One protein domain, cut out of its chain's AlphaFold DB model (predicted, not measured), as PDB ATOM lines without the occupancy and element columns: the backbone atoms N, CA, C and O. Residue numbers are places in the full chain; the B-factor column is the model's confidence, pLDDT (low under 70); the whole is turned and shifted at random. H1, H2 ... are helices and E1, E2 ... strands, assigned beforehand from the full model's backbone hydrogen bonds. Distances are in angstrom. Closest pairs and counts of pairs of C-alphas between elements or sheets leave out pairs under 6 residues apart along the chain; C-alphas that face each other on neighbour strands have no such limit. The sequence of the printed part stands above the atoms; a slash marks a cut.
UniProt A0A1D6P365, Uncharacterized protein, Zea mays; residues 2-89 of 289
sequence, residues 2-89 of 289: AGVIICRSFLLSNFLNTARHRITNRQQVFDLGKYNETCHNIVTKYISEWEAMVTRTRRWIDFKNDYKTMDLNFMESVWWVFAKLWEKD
ATOM      1  N   ALA A   2     -28.901 -10.995  13.880       38.72
ATOM      2  CA  ALA A   2     -28.276 -10.642  15.157       38.72
ATOM      3  C   ALA A   2     -26.757 -10.496  14.964       38.72
ATOM      4  O   ALA A   2     -26.172 -11.221  14.155       38.72
ATOM      5  N   GLY A   3     -26.134  -9.536  15.646       42.65
ATOM      6  CA  GLY A   3     -24.683  -9.351  15.609       42.65
ATOM      7  C   GLY A   3     -23.950 -10.447  16.389       42.65
ATOM      8  O   GLY A   3     -24.339 -10.764  17.511       42.65
ATOM      9  N   VAL A   4     -22.885 -10.999  15.799       53.33
ATOM     10  CA  VAL A   4     -21.976 -11.971  16.432       53.33
ATOM     11  C   VAL A   4     -20.752 -11.238  16.962       53.33
ATOM     12  O   VAL A   4     -20.055 -10.588  16.180       53.33
ATOM     13  N   ILE A   5     -20.447 -11.356  18.258       59.39
ATOM     14  CA  ILE A   5     -19.239 -10.746  18.836       59.39
ATOM     15  C   ILE A   5     -18.374 -11.814  19.524       59.39
ATOM     16  O   ILE A   5     -18.693 -12.350  20.595       59.39
ATOM     17  N   ILE A   6     -17.232 -12.101  18.895       60.63
ATOM     18  CA  ILE A   6     -16.225 -13.053  19.375       60.63
ATOM     19  C   ILE A   6     -15.227 -12.308  20.269       60.63
ATOM     20  O   ILE A   6     -14.377 -11.553  19.800       60.63
ATOM     21  N   CYS A   7     -15.320 -12.531  21.577       56.99
ATOM     22  CA  CYS A   7     -14.602 -11.774  22.601       56.99
ATOM     23  C   CYS A   7     -13.381 -12.524  23.147       56.99
ATOM     24  O   CYS A   7     -12.543 -11.938  23.827       56.99
ATOM     25  N   ARG A   8     -13.281 -13.833  22.883       56.34
ATOM     26  CA  ARG A   8     -12.269 -14.707  23.484       56.34
ATOM     27  C   ARG A   8     -11.437 -15.385  22.406       56.34
ATOM     28  O   ARG A   8     -11.675 -16.534  22.051       56.34
ATOM     29  N   SER A   9     -10.457 -14.656  21.880       59.96
ATOM     30  CA  SER A   9      -9.555 -15.156  20.843       59.96
ATOM     31  C   SER A   9      -8.086 -15.016  21.239       59.96
ATOM     32  O   SER A   9      -7.683 -14.109  21.972       59.96
ATOM     33  N   PHE A  10      -7.267 -15.917  20.696       60.76
ATOM     34  CA  PHE A  10      -5.805 -15.827  20.723       60.76
ATOM     35  C   PHE A  10      -5.308 -14.470  20.189       60.76
ATOM     36  O   PHE A  10      -4.321 -13.927  20.679       60.76
ATOM     37  N   LEU A  11      -6.040 -13.880  19.238       61.47
ATOM     38  CA  LEU A  11      -5.737 -12.573  18.657       61.47
ATOM     39  C   LEU A  11      -5.842 -11.440  19.684       61.47
ATOM     40  O   LEU A  11      -4.928 -10.619  19.758       61.47
ATOM     41  N   LEU A  12      -6.894 -11.420  20.512       63.00
ATOM     42  CA  LEU A  12      -7.037 -10.404  21.563       63.00
ATOM     43  C   LEU A  12      -5.913 -10.517  22.600       63.00
ATOM     44  O   LEU A  12      -5.342  -9.507  23.010       63.00
ATOM     45  N   SER A  13      -5.555 -11.750  22.967       62.60
ATOM     46  CA  SER A  13      -4.458 -12.022  23.901       62.60
ATOM     47  C   SER A  13      -3.110 -11.532  23.354       62.60
ATOM     48  O   SER A  13      -2.373 -10.808  24.024       62.60
ATOM     49  N   ASN A  14      -2.816 -11.826  22.085       65.43
ATOM     50  CA  ASN A  14      -1.598 -11.350  21.425       65.43
ATOM     51  C   ASN A  14      -1.544  -9.828  21.291       65.43
ATOM     52  O   ASN A  14      -0.480  -9.232  21.479       65.43
ATOM     53  N   PHE A  15      -2.677  -9.198  20.972       64.33
ATOM     54  CA  PHE A  15      -2.778  -7.746  20.878       64.33
ATOM     55  C   PHE A  15      -2.442  -7.084  22.220       64.33
ATOM     56  O   PHE A  15      -1.621  -6.166  22.275       64.33
ATOM     57  N   LEU A  16      -3.003  -7.603  23.316       65.20
ATOM     58  CA  LEU A  16      -2.735  -7.127  24.672       65.20
ATOM     59  C   LEU A  16      -1.274  -7.285  25.090       65.20
ATOM     60  O   LEU A  16      -0.687  -6.324  25.599       65.20
ATOM     61  N   ASN A  17      -0.694  -8.457  24.818       62.09
ATOM     62  CA  ASN A  17       0.697  -8.775  25.143       62.09
ATOM     63  C   ASN A  17       1.699  -7.895  24.375       62.09
ATOM     64  O   ASN A  17       2.805  -7.650  24.855       62.09
ATOM     65  N   THR A  18       1.322  -7.407  23.188       58.82
ATOM     66  CA  THR A  18       2.215  -6.622  22.322       58.82
ATOM     67  C   THR A  18       2.082  -5.113  22.542       58.82
ATOM     68  O   THR A  18       3.087  -4.405  22.524       58.82
ATOM     69  N   ALA A  19       0.865  -4.592  22.738       59.41
ATOM     70  CA  ALA A  19       0.619  -3.157  22.574       59.41
ATOM     71  C   ALA A  19       0.658  -2.329  23.867       59.41
ATOM     72  O   ALA A  19       0.969  -1.140  23.809       59.41
ATOM     73  N   ARG A  20       0.312  -2.898  25.033       57.83
ATOM     74  CA  ARG A  20       0.064  -2.060  26.229       57.83
ATOM     75  C   ARG A  20       0.538  -2.647  27.548       57.83
ATOM     76  O   ARG A  20       1.039  -1.911  28.393       57.83
ATOM     77  N   HIS A  21       0.428  -3.958  27.711       61.14
ATOM     78  CA  HIS A  21       0.903  -4.660  28.893       61.14
ATOM     79  C   HIS A  21       2.005  -5.591  28.408       61.14
ATOM     80  O   HIS A  21       1.714  -6.579  27.749       61.14
ATOM     81  N   ARG A  22       3.275  -5.240  28.649       62.90
ATOM     82  CA  ARG A  22       4.443  -6.060  28.279       62.90
ATOM     83  C   ARG A  22       4.484  -7.338  29.127       62.90
ATOM     84  O   ARG A  22       5.349  -7.500  29.985       62.90
ATOM     85  N   ILE A  23       3.503  -8.207  28.930       67.27
ATOM     86  CA  ILE A  23       3.376  -9.483  29.616       67.27
ATOM     87  C   ILE A  23       4.402 -10.414  28.981       67.27
ATOM     88  O   ILE A  23       4.342 -10.718  27.793       67.27
ATOM     89  N   THR A  24       5.382 -10.808  29.781       66.46
ATOM     90  CA  THR A  24       6.518 -11.640  29.361       66.46
ATOM     91  C   THR A  24       6.390 -13.055  29.898       66.46
ATOM     92  O   THR A  24       6.749 -14.010  29.216       66.46
ATOM     93  N   ASN A  25       5.823 -13.197  31.097       66.20
ATOM     94  CA  ASN A  25       5.729 -14.467  31.798       66.20
ATOM     95  C   ASN A  25       4.274 -14.902  31.956       66.20
ATOM     96  O   ASN A  25       3.403 -14.092  32.270       66.20
ATOM     97  N   ARG A  26       4.027 -16.214  31.861       67.82
ATOM     98  CA  ARG A  26       2.705 -16.815  32.110       67.82
ATOM     99  C   ARG A  26       2.136 -16.417  33.477       67.82
ATOM    100  O   ARG A  26       0.941 -16.172  33.588       67.82
ATOM    101  N   GLN A  27       2.983 -16.324  34.502       68.05
ATOM    102  CA  GLN A  27       2.546 -15.998  35.859       68.05
ATOM    103  C   GLN A  27       1.906 -14.608  35.956       68.05
ATOM    104  O   GLN A  27       0.907 -14.439  36.648       68.05
ATOM    105  N   GLN A  28       2.393 -13.643  35.167       68.52
ATOM    106  CA  GLN A  28       1.828 -12.294  35.139       68.52
ATOM    107  C   GLN A  28       0.365 -12.304  34.683       68.52
ATOM    108  O   GLN A  28      -0.413 -11.489  35.160       68.52
ATOM    109  N   VAL A  29      -0.036 -13.243  33.816       67.72
ATOM    110  CA  VAL A  29      -1.433 -13.381  33.369       67.72
ATOM    111  C   VAL A  29      -2.348 -13.797  34.523       67.72
ATOM    112  O   VAL A  29      -3.456 -13.281  34.628       67.72
ATOM    113  N   PHE A  30      -1.891 -14.702  35.392       66.09
ATOM    114  CA  PHE A  30      -2.677 -15.172  36.537       66.09
ATOM    115  C   PHE A  30      -2.757 -14.132  37.656       66.09
ATOM    116  O   PHE A  30      -3.813 -13.975  38.266       66.09
ATOM    117  N   ASP A  31      -1.673 -13.392  37.886       62.16
ATOM    118  CA  ASP A  31      -1.615 -12.365  38.932       62.16
ATOM    119  C   ASP A  31      -2.393 -11.095  38.530       62.16
ATOM    120  O   ASP A  31      -2.877 -10.331  39.370       62.16
ATOM    121  N   LEU A  32      -2.571 -10.869  37.225       60.53
ATOM    122  CA  LEU A  32      -3.404  -9.804  36.687       60.53
ATOM    123  C   LEU A  32      -4.884 -10.218  36.726       60.53
ATOM    124  O   LEU A  32      -5.486 -10.509  35.697       60.53
ATOM    125  N   GLY A  33      -5.538 -10.094  37.886       65.69
ATOM    126  CA  GLY A  33      -7.013 -10.017  37.924       65.69
ATOM    127  C   GLY A  33      -7.555  -8.937  36.963       65.69
ATOM    128  O   GLY A  33      -8.608  -9.087  36.350       65.69
ATOM    129  N   LYS A  34      -6.737  -7.903  36.724       71.90
ATOM    130  CA  LYS A  34      -6.949  -6.820  35.753       71.90
ATOM    131  C   LYS A  34      -6.834  -7.243  34.283       71.90
ATOM    132  O   LYS A  34      -7.251  -6.477  33.418       71.90
ATOM    133  N   TYR A  35      -6.265  -8.409  33.960       74.78
ATOM    134  CA  TYR A  35      -6.082  -8.836  32.568       74.78
ATOM    135  C   TYR A  35      -7.432  -9.046  31.888       74.78
ATOM    136  O   TYR A  35      -7.701  -8.440  30.855       74.78
ATOM    137  N   ASN A  36      -8.314  -9.823  32.519       77.94
ATOM    138  CA  ASN A  36      -9.651 -10.094  31.994       77.94
ATOM    139  C   ASN A  36     -10.494  -8.817  31.884       77.94
ATOM    140  O   ASN A  36     -11.188  -8.628  30.890       77.94
ATOM    141  N   GLU A  37     -10.392  -7.920  32.867       81.01
ATOM    142  CA  GLU A  37     -11.053  -6.612  32.832       81.01
ATOM    143  C   GLU A  37     -10.524  -5.743  31.680       81.01
ATOM    144  O   GLU A  37     -11.292  -5.109  30.959       81.01
ATOM    145  N   THR A  38      -9.213  -5.770  31.429       77.42
ATOM    146  CA  THR A  38      -8.608  -5.060  30.296       77.42
ATOM    147  C   THR A  38      -9.077  -5.647  28.962       77.42
ATOM    148  O   THR A  38      -9.452  -4.886  28.069       77.42
ATOM    149  N   CYS A  39      -9.116  -6.979  28.828       77.84
ATOM    150  CA  CYS A  39      -9.696  -7.659  27.664       77.84
ATOM    151  C   CYS A  39     -11.136  -7.198  27.426       77.84
ATOM    152  O   CYS A  39     -11.479  -6.804  26.313       77.84
ATOM    153  N   HIS A  40     -11.951  -7.213  28.483       80.69
ATOM    154  CA  HIS A  40     -13.346  -6.800  28.439       80.69
ATOM    155  C   HIS A  40     -13.476  -5.355  27.944       80.69
ATOM    156  O   HIS A  40     -14.150  -5.106  26.948       80.69
ATOM    157  N   ASN A  41     -12.743  -4.420  28.552       82.69
ATOM    158  CA  ASN A  41     -12.789  -3.000  28.197       82.69
ATOM    159  C   ASN A  41     -12.368  -2.731  26.745       82.69
ATOM    160  O   ASN A  41     -12.948  -1.876  26.074       82.69
ATOM    161  N   ILE A  42     -11.370  -3.461  26.242       81.18
ATOM    162  CA  ILE A  42     -10.944  -3.355  24.842       81.18
ATOM    163  C   ILE A  42     -12.049  -3.830  23.904       81.18
ATOM    164  O   ILE A  42     -12.357  -3.143  22.929       81.18
ATOM    165  N   VAL A  43     -12.653  -4.979  24.200       77.47
ATOM    166  CA  VAL A  43     -13.746  -5.515  23.389       77.47
ATOM    167  C   VAL A  43     -14.927  -4.547  23.390       77.47
ATOM    168  O   VAL A  43     -15.383  -4.173  22.314       77.47
ATOM    169  N   THR A  44     -15.353  -4.041  24.552       81.65
ATOM    170  CA  THR A  44     -16.428  -3.037  24.655       81.65
ATOM    171  C   THR A  44     -16.143  -1.796  23.812       81.65
ATOM    172  O   THR A  44     -17.028  -1.315  23.103       81.65
ATOM    173  N   LYS A  45     -14.898  -1.301  23.822       80.51
ATOM    174  CA  LYS A  45     -14.501  -0.163  22.988       80.51
ATOM    175  C   LYS A  45     -14.669  -0.472  21.498       80.51
ATOM    176  O   LYS A  45     -15.295   0.311  20.784       80.51
ATOM    177  N   TYR A  46     -14.147  -1.605  21.028       77.69
ATOM    178  CA  TYR A  46     -14.223  -1.960  19.608       77.69
ATOM    179  C   TYR A  46     -15.645  -2.269  19.131       77.69
ATOM    180  O   TYR A  46     -15.943  -1.990  17.974       77.69
ATOM    181  N   ILE A  47     -16.532  -2.763  20.002       78.95
ATOM    182  CA  ILE A  47     -17.955  -2.947  19.676       78.95
ATOM    183  C   ILE A  47     -18.588  -1.608  19.282       78.95
ATOM    184  O   ILE A  47     -19.219  -1.526  18.232       78.95
ATOM    185  N   SER A  48     -18.356  -0.546  20.064       80.96
ATOM    186  CA  SER A  48     -18.914   0.782  19.763       80.96
ATOM    187  C   SER A  48     -18.384   1.374  18.447       80.96
ATOM    188  O   SER A  48     -19.143   1.941  17.662       80.96
ATOM    189  N   GLU A  49     -17.089   1.189  18.152       79.00
ATOM    190  CA  GLU A  49     -16.499   1.602  16.869       79.00
ATOM    191  C   GLU A  49     -17.079   0.791  15.696       79.00
ATOM    192  O   GLU A  49     -17.320   1.332  14.612       79.00
ATOM    193  N   TRP A  50     -17.323  -0.504  15.908       80.84
ATOM    194  CA  TRP A  50     -17.883  -1.399  14.902       80.84
ATOM    195  C   TRP A  50     -19.346  -1.073  14.593       80.84
ATOM    196  O   TRP A  50     -19.713  -1.003  13.421       80.84
ATOM    197  N   GLU A  51     -20.160  -0.787  15.610       82.12
ATOM    198  CA  GLU A  51     -21.554  -0.359  15.453       82.12
ATOM    199  C   GLU A  51     -21.664   0.899  14.582       82.12
ATOM    200  O   GLU A  51     -22.432   0.928  13.611       82.12
ATOM    201  N   ALA A  52     -20.829   1.909  14.849       83.10
ATOM    202  CA  ALA A  52     -20.773   3.127  14.043       83.10
ATOM    203  C   ALA A  52     -20.382   2.834  12.580       83.10
ATOM    204  O   ALA A  52     -20.987   3.366  11.642       83.10
ATOM    205  N   MET A  53     -19.398   1.954  12.366       76.23
ATOM    206  CA  MET A  53     -18.941   1.566  11.031       76.23
ATOM    207  C   MET A  53     -20.018   0.809  10.239       76.23
ATOM    208  O   MET A  53     -20.259   1.122   9.074       76.23
ATOM    209  N   VAL A  54     -20.670  -0.180  10.849       74.20
ATOM    210  CA  VAL A  54     -21.709  -1.003  10.209       74.20
ATOM    211  C   VAL A  54     -22.943  -0.169   9.872       74.20
ATOM    212  O   VAL A  54     -23.468  -0.284   8.758       74.20
ATOM    213  N   THR A  55     -23.353   0.717  10.784       78.79
ATOM    214  CA  THR A  55     -24.458   1.661  10.563       78.79
ATOM    215  C   THR A  55     -24.168   2.565   9.363       78.79
ATOM    216  O   THR A  55     -25.030   2.757   8.503       78.79
ATOM    217  N   ARG A  56     -22.922   3.047   9.219       80.85
ATOM    218  CA  ARG A  56     -22.488   3.843   8.055       80.85
ATOM    219  C   ARG A  56     -22.568   3.065   6.738       80.85
ATOM    220  O   ARG A  56     -22.928   3.635   5.711       80.85
ATOM    221  N   THR A  57     -22.281   1.765   6.764       81.35
ATOM    222  CA  THR A  57     -22.361   0.865   5.598       81.35
ATOM    223  C   THR A  57     -23.809   0.477   5.245       81.35
ATOM    224  O   THR A  57     -24.028  -0.320   4.337       81.35
ATOM    225  N   ARG A  58     -24.818   1.044   5.933       79.83
ATOM    226  CA  ARG A  58     -26.252   0.742   5.758       79.83
ATOM    227  C   ARG A  58     -26.584  -0.744   5.924       79.83
ATOM    228  O   ARG A  58     -27.535  -1.246   5.324       79.83
ATOM    229  N   ARG A  59     -25.808  -1.464   6.737       70.40
ATOM    230  CA  ARG A  59     -26.148  -2.827   7.146       70.40
ATOM    231  C   ARG A  59     -27.120  -2.750   8.320       70.40
ATOM    232  O   ARG A  59     -26.792  -2.203   9.365       70.40
ATOM    233  N   TRP A  60     -28.312  -3.303   8.129       78.55
ATOM    234  CA  TRP A  60     -29.373  -3.337   9.134       78.55
ATOM    235  C   TRP A  60     -29.136  -4.537  10.054       78.55
ATOM    236  O   TRP A  60     -29.552  -5.661   9.761       78.55
ATOM    237  N   ILE A  61     -28.392  -4.300  11.130       81.88
ATOM    238  CA  ILE A  61     -28.062  -5.291  12.157       81.88
ATOM    239  C   ILE A  61     -28.688  -4.822  13.468       81.88
ATOM    240  O   ILE A  61     -28.704  -3.626  13.754       81.88
ATOM    241  N   ASP A  62     -29.241  -5.760  14.233       83.08
ATOM    242  CA  ASP A  62     -29.732  -5.458  15.573       83.08
ATOM    243  C   ASP A  62     -28.556  -5.459  16.555       83.08
ATOM    244  O   ASP A  62     -27.939  -6.498  16.791       83.08
ATOM    245  N   PHE A  63     -28.242  -4.277  17.083       82.58
ATOM    246  CA  PHE A  63     -27.220  -4.063  18.108       82.58
ATOM    247  C   PHE A  63     -27.777  -4.112  19.532       82.58
ATOM    248  O   PHE A  63     -27.007  -4.177  20.484       82.58
ATOM    249  N   LYS A  64     -29.105  -4.060  19.702       83.97
ATOM    250  CA  LYS A  64     -29.732  -4.065  21.032       83.97
ATOM    251  C   LYS A  64     -29.828  -5.472  21.603       83.97
ATOM    252  O   LYS A  64     -29.748  -5.633  22.815       83.97
ATOM    253  N   ASN A  65     -30.029  -6.457  20.733       86.23
ATOM    254  CA  ASN A  65     -30.100  -7.871  21.081       86.23
ATOM    255  C   ASN A  65     -28.980  -8.653  20.375       86.23
ATOM    256  O   ASN A  65     -29.229  -9.619  19.647       86.23
ATOM    257  N   ASP A  66     -27.749  -8.168  20.529       83.16
ATOM    258  CA  ASP A  66     -26.558  -8.890  20.099       83.16
ATOM    259  C   ASP A  66     -26.268 -10.064  21.043       83.16
ATOM    260  O   ASP A  66     -26.748 -10.113  22.175       83.16
ATOM    261  N   TYR A  67     -25.498 -11.046  20.571       78.17
ATOM    262  CA  TYR A  67     -24.979 -12.088  21.451       78.17
ATOM    263  C   TYR A  67     -23.466 -11.957  21.554       78.17
ATOM    264  O   TYR A  67     -22.745 -11.895  20.549       78.17
ATOM    265  N   LYS A  68     -22.963 -11.922  22.789       78.74
ATOM    266  CA  LYS A  68     -21.529 -11.853  23.048       78.74
ATOM    267  C   LYS A  68     -21.088 -13.164  23.651       78.74
ATOM    268  O   LYS A  68     -21.654 -13.673  24.611       78.74
ATOM    269  N   THR A  69     -19.982 -13.681  23.141       77.73
ATOM    270  CA  THR A  69     -19.362 -14.902  23.686       77.73
ATOM    271  C   THR A  69     -18.870 -14.750  25.135       77.73
ATOM    272  O   THR A  69     -18.550 -15.744  25.781       77.73
ATOM    273  N   MET A  70     -18.798 -13.514  25.647       79.69
ATOM    274  CA  MET A  70     -18.499 -13.221  27.053       79.69
ATOM    275  C   MET A  70     -19.734 -13.222  27.966       79.69
ATOM    276  O   MET A  70     -19.559 -13.162  29.181       79.69
ATOM    277  N   ASP A  71     -20.950 -13.254  27.414       84.06
ATOM    278  CA  ASP A  71     -22.173 -13.207  28.213       84.06
ATOM    279  C   ASP A  71     -22.362 -14.517  28.980       84.06
ATOM    280  O   ASP A  71     -22.101 -15.611  28.469       84.06
ATOM    281  N   LEU A  72     -22.853 -14.410  30.216       90.22
ATOM    282  CA  LEU A  72     -23.047 -15.561  31.103       90.22
ATOM    283  C   LEU A  72     -23.971 -16.616  30.480       90.22
ATOM    284  O   LEU A  72     -23.616 -17.791  30.471       90.22
ATOM    285  N   ASN A  73     -25.085 -16.191  29.876       88.40
ATOM    286  CA  ASN A  73     -26.041 -17.086  29.214       88.40
ATOM    287  C   ASN A  73     -25.384 -17.881  28.074       88.40
ATOM    288  O   ASN A  73     -25.648 -19.070  27.895       88.40
ATOM    289  N   PHE A  74     -24.493 -17.238  27.310       80.70
ATOM    290  CA  PHE A  74     -23.754 -17.913  26.247       80.70
ATOM    291  C   PHE A  74     -22.772 -18.934  26.832       80.70
ATOM    292  O   PHE A  74     -22.757 -20.087  26.401       80.70
ATOM    293  N   MET A  75     -21.985 -18.550  27.844       81.15
ATOM    294  CA  MET A  75     -21.025 -19.454  28.490       81.15
ATOM    295  C   MET A  75     -21.708 -20.663  29.146       81.15
ATOM    296  O   MET A  75     -21.197 -21.779  29.035       81.15
ATOM    297  N   GLU A  76     -22.876 -20.470  29.760       86.84
ATOM    298  CA  GLU A  76     -23.692 -21.550  30.323       86.84
ATOM    299  C   GLU A  76     -24.174 -22.519  29.235       86.84
ATOM    300  O   GLU A  76     -24.068 -23.737  29.397       86.84
ATOM    301  N   SER A  77     -24.599 -22.003  28.076       82.08
ATOM    302  CA  SER A  77     -24.974 -22.853  26.939       82.08
ATOM    303  C   SER A  77     -23.799 -23.707  26.434       82.08
ATOM    304  O   SER A  77     -23.965 -24.899  26.171       82.08
ATOM    305  N   VAL A  78     -22.584 -23.145  26.387       79.78
ATOM    306  CA  VAL A  78     -21.364 -23.875  25.999       79.78
ATOM    307  C   VAL A  78     -21.018 -24.959  27.022       79.78
ATOM    308  O   VAL A  78     -20.659 -26.074  26.638       79.78
ATOM    309  N   TRP A  79     -21.150 -24.671  28.321       82.08
ATOM    310  CA  TRP A  79     -20.952 -25.664  29.381       82.08
ATOM    311  C   TRP A  79     -21.974 -26.797  29.311       82.08
ATOM    312  O   TRP A  79     -21.598 -27.957  29.473       82.08
ATOM    313  N   TRP A  80     -23.233 -26.492  28.997       88.95
ATOM    314  CA  TRP A  80     -24.264 -27.506  28.792       88.95
ATOM    315  C   TRP A  80     -23.938 -28.424  27.604       88.95
ATOM    316  O   TRP A  80     -24.005 -29.647  27.734       88.95
ATOM    317  N   VAL A  81     -23.501 -27.865  26.467       81.06
ATOM    318  CA  VAL A  81     -23.061 -28.660  25.302       81.06
ATOM    319  C   VAL A  81     -21.867 -29.544  25.664       81.06
ATOM    320  O   VAL A  81     -21.847 -30.727  25.322       81.06
ATOM    321  N   PHE A  82     -20.891 -29.003  26.395       78.38
ATOM    322  CA  PHE A  82     -19.732 -29.766  26.854       78.38
ATOM    323  C   PHE A  82     -20.137 -30.921  27.782       78.38
ATOM    324  O   PHE A  82     -19.654 -32.038  27.612       78.38
ATOM    325  N   ALA A  83     -21.081 -30.694  28.701       83.84
ATOM    326  CA  ALA A  83     -21.633 -31.741  29.556       83.84
ATOM    327  C   ALA A  83     -22.342 -32.833  28.739       83.84
ATOM    328  O   ALA A  83     -22.128 -34.017  28.987       83.84
ATOM    329  N   LYS A  84     -23.108 -32.469  27.699       82.86
ATOM    330  CA  LYS A  84     -23.740 -33.446  26.795       82.86
ATOM    331  C   LYS A  84     -22.748 -34.255  25.968       82.86
ATOM    332  O   LYS A  84     -22.999 -35.429  25.705       82.86
ATOM    333  N   LEU A  85     -21.628 -33.664  25.567       82.22
ATOM    334  CA  LEU A  85     -20.543 -34.392  24.903       82.22
ATOM    335  C   LEU A  85     -19.801 -35.323  25.873       82.22
ATOM    336  O   LEU A  85     -19.393 -36.412  25.473       82.22
ATOM    337  N   TRP A  86     -19.672 -34.920  27.138       81.17
ATOM    338  CA  TRP A  86     -19.083 -35.737  28.199       81.17
ATOM    339  C   TRP A  86     -19.962 -36.949  28.533       81.17
ATOM    340  O   TRP A  86     -19.463 -38.067  28.583       81.17
ATOM    341  N   GLU A  87     -21.279 -36.752  28.674       87.17
ATOM    342  CA  GLU A  87     -22.263 -37.833  28.871       87.17
ATOM    343  C   GLU A  87     -22.225 -38.881  27.742       87.17
ATOM    344  O   GLU A  87     -22.516 -40.051  27.976       87.17
ATOM    345  N   LYS A  88     -21.859 -38.469  26.521       87.16
ATOM    346  CA  LYS A  88     -21.752 -39.336  25.336       87.16
ATOM    347  C   LYS A  88     -20.371 -39.979  25.146       87.16
ATOM    348  O   LYS A  88     -20.162 -40.613  24.117       87.16
ATOM    349  N   ASP A  89     -19.441 -39.795  26.085       82.61
ATOM    350  CA  ASP A  89     -18.056 -40.297  26.016       82.61
ATOM    351  C   ASP A  89     -17.285 -39.842  24.752       82.61
ATOM    352  O   ASP A  89     -16.406 -40.524  24.234       82.61
TER     353      ASP A  89
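What this domain is: This is residues 2 to 89 of the 289 residues of an uncharacterized protein of Zea mays (UniProt A0A1D6P365). A small parallel sheet, E1 and E2, lies near residues 43 to 55 of the long helix H3; H1 crosses H3 at residue 39, H2 sits by H3's start, and residues 79 to 89 stick out as an arm with most of H4. The printed part has 88 residues, with E1, H1, H2, H3, E2, H4 in order, mostly helix. It is loose, radius of gyration of the C-alphas 16.3 A, and flat, 45 by 43 by 17 A.

Where its parts are: E1 is residues 2 to 5, from C-alpha 2 at (-28.276, -10.642, 15.157); E2 is 62 to 68, 12.8 A. H3 is 33 to 56, 36.4 A; H1 is 10 to 19, 14.3 A; H2 is 26 to 31. H4 is 72 to 87, 22.4 A, ending at (-22.263, -37.833, 28.871).

How they stand to each other: E1 and E2 are parallel at 40 degrees; N 5 and O 67 are within hydrogen-bond range, 3.3 A. E1, H1 H2 H3, E2 form a strand-helix-strand unit, parallel neighbour strands with helices between. The closest C-alphas of H3 and E2, Glu 51 and Phe 63, are 7.3 A apart. H1 and H3 only just touch, with 3 pairs of C-alphas within 8 A, closest Leu 12 and Cys 39, 7.2 A, about perpendicular at 77 degrees. H3 and H4 are apart. Every O i to N i+4 pair is within range in H1 and H4, 1 of 2 in H2, 19 of 20 in H3.

The domain as a whole: The C-alphas farthest apart, Arg 56 and Asp 89, are 47.9 A apart. The printed part has no cut and no long link. Residues 2 to 33 are under pLDDT 70.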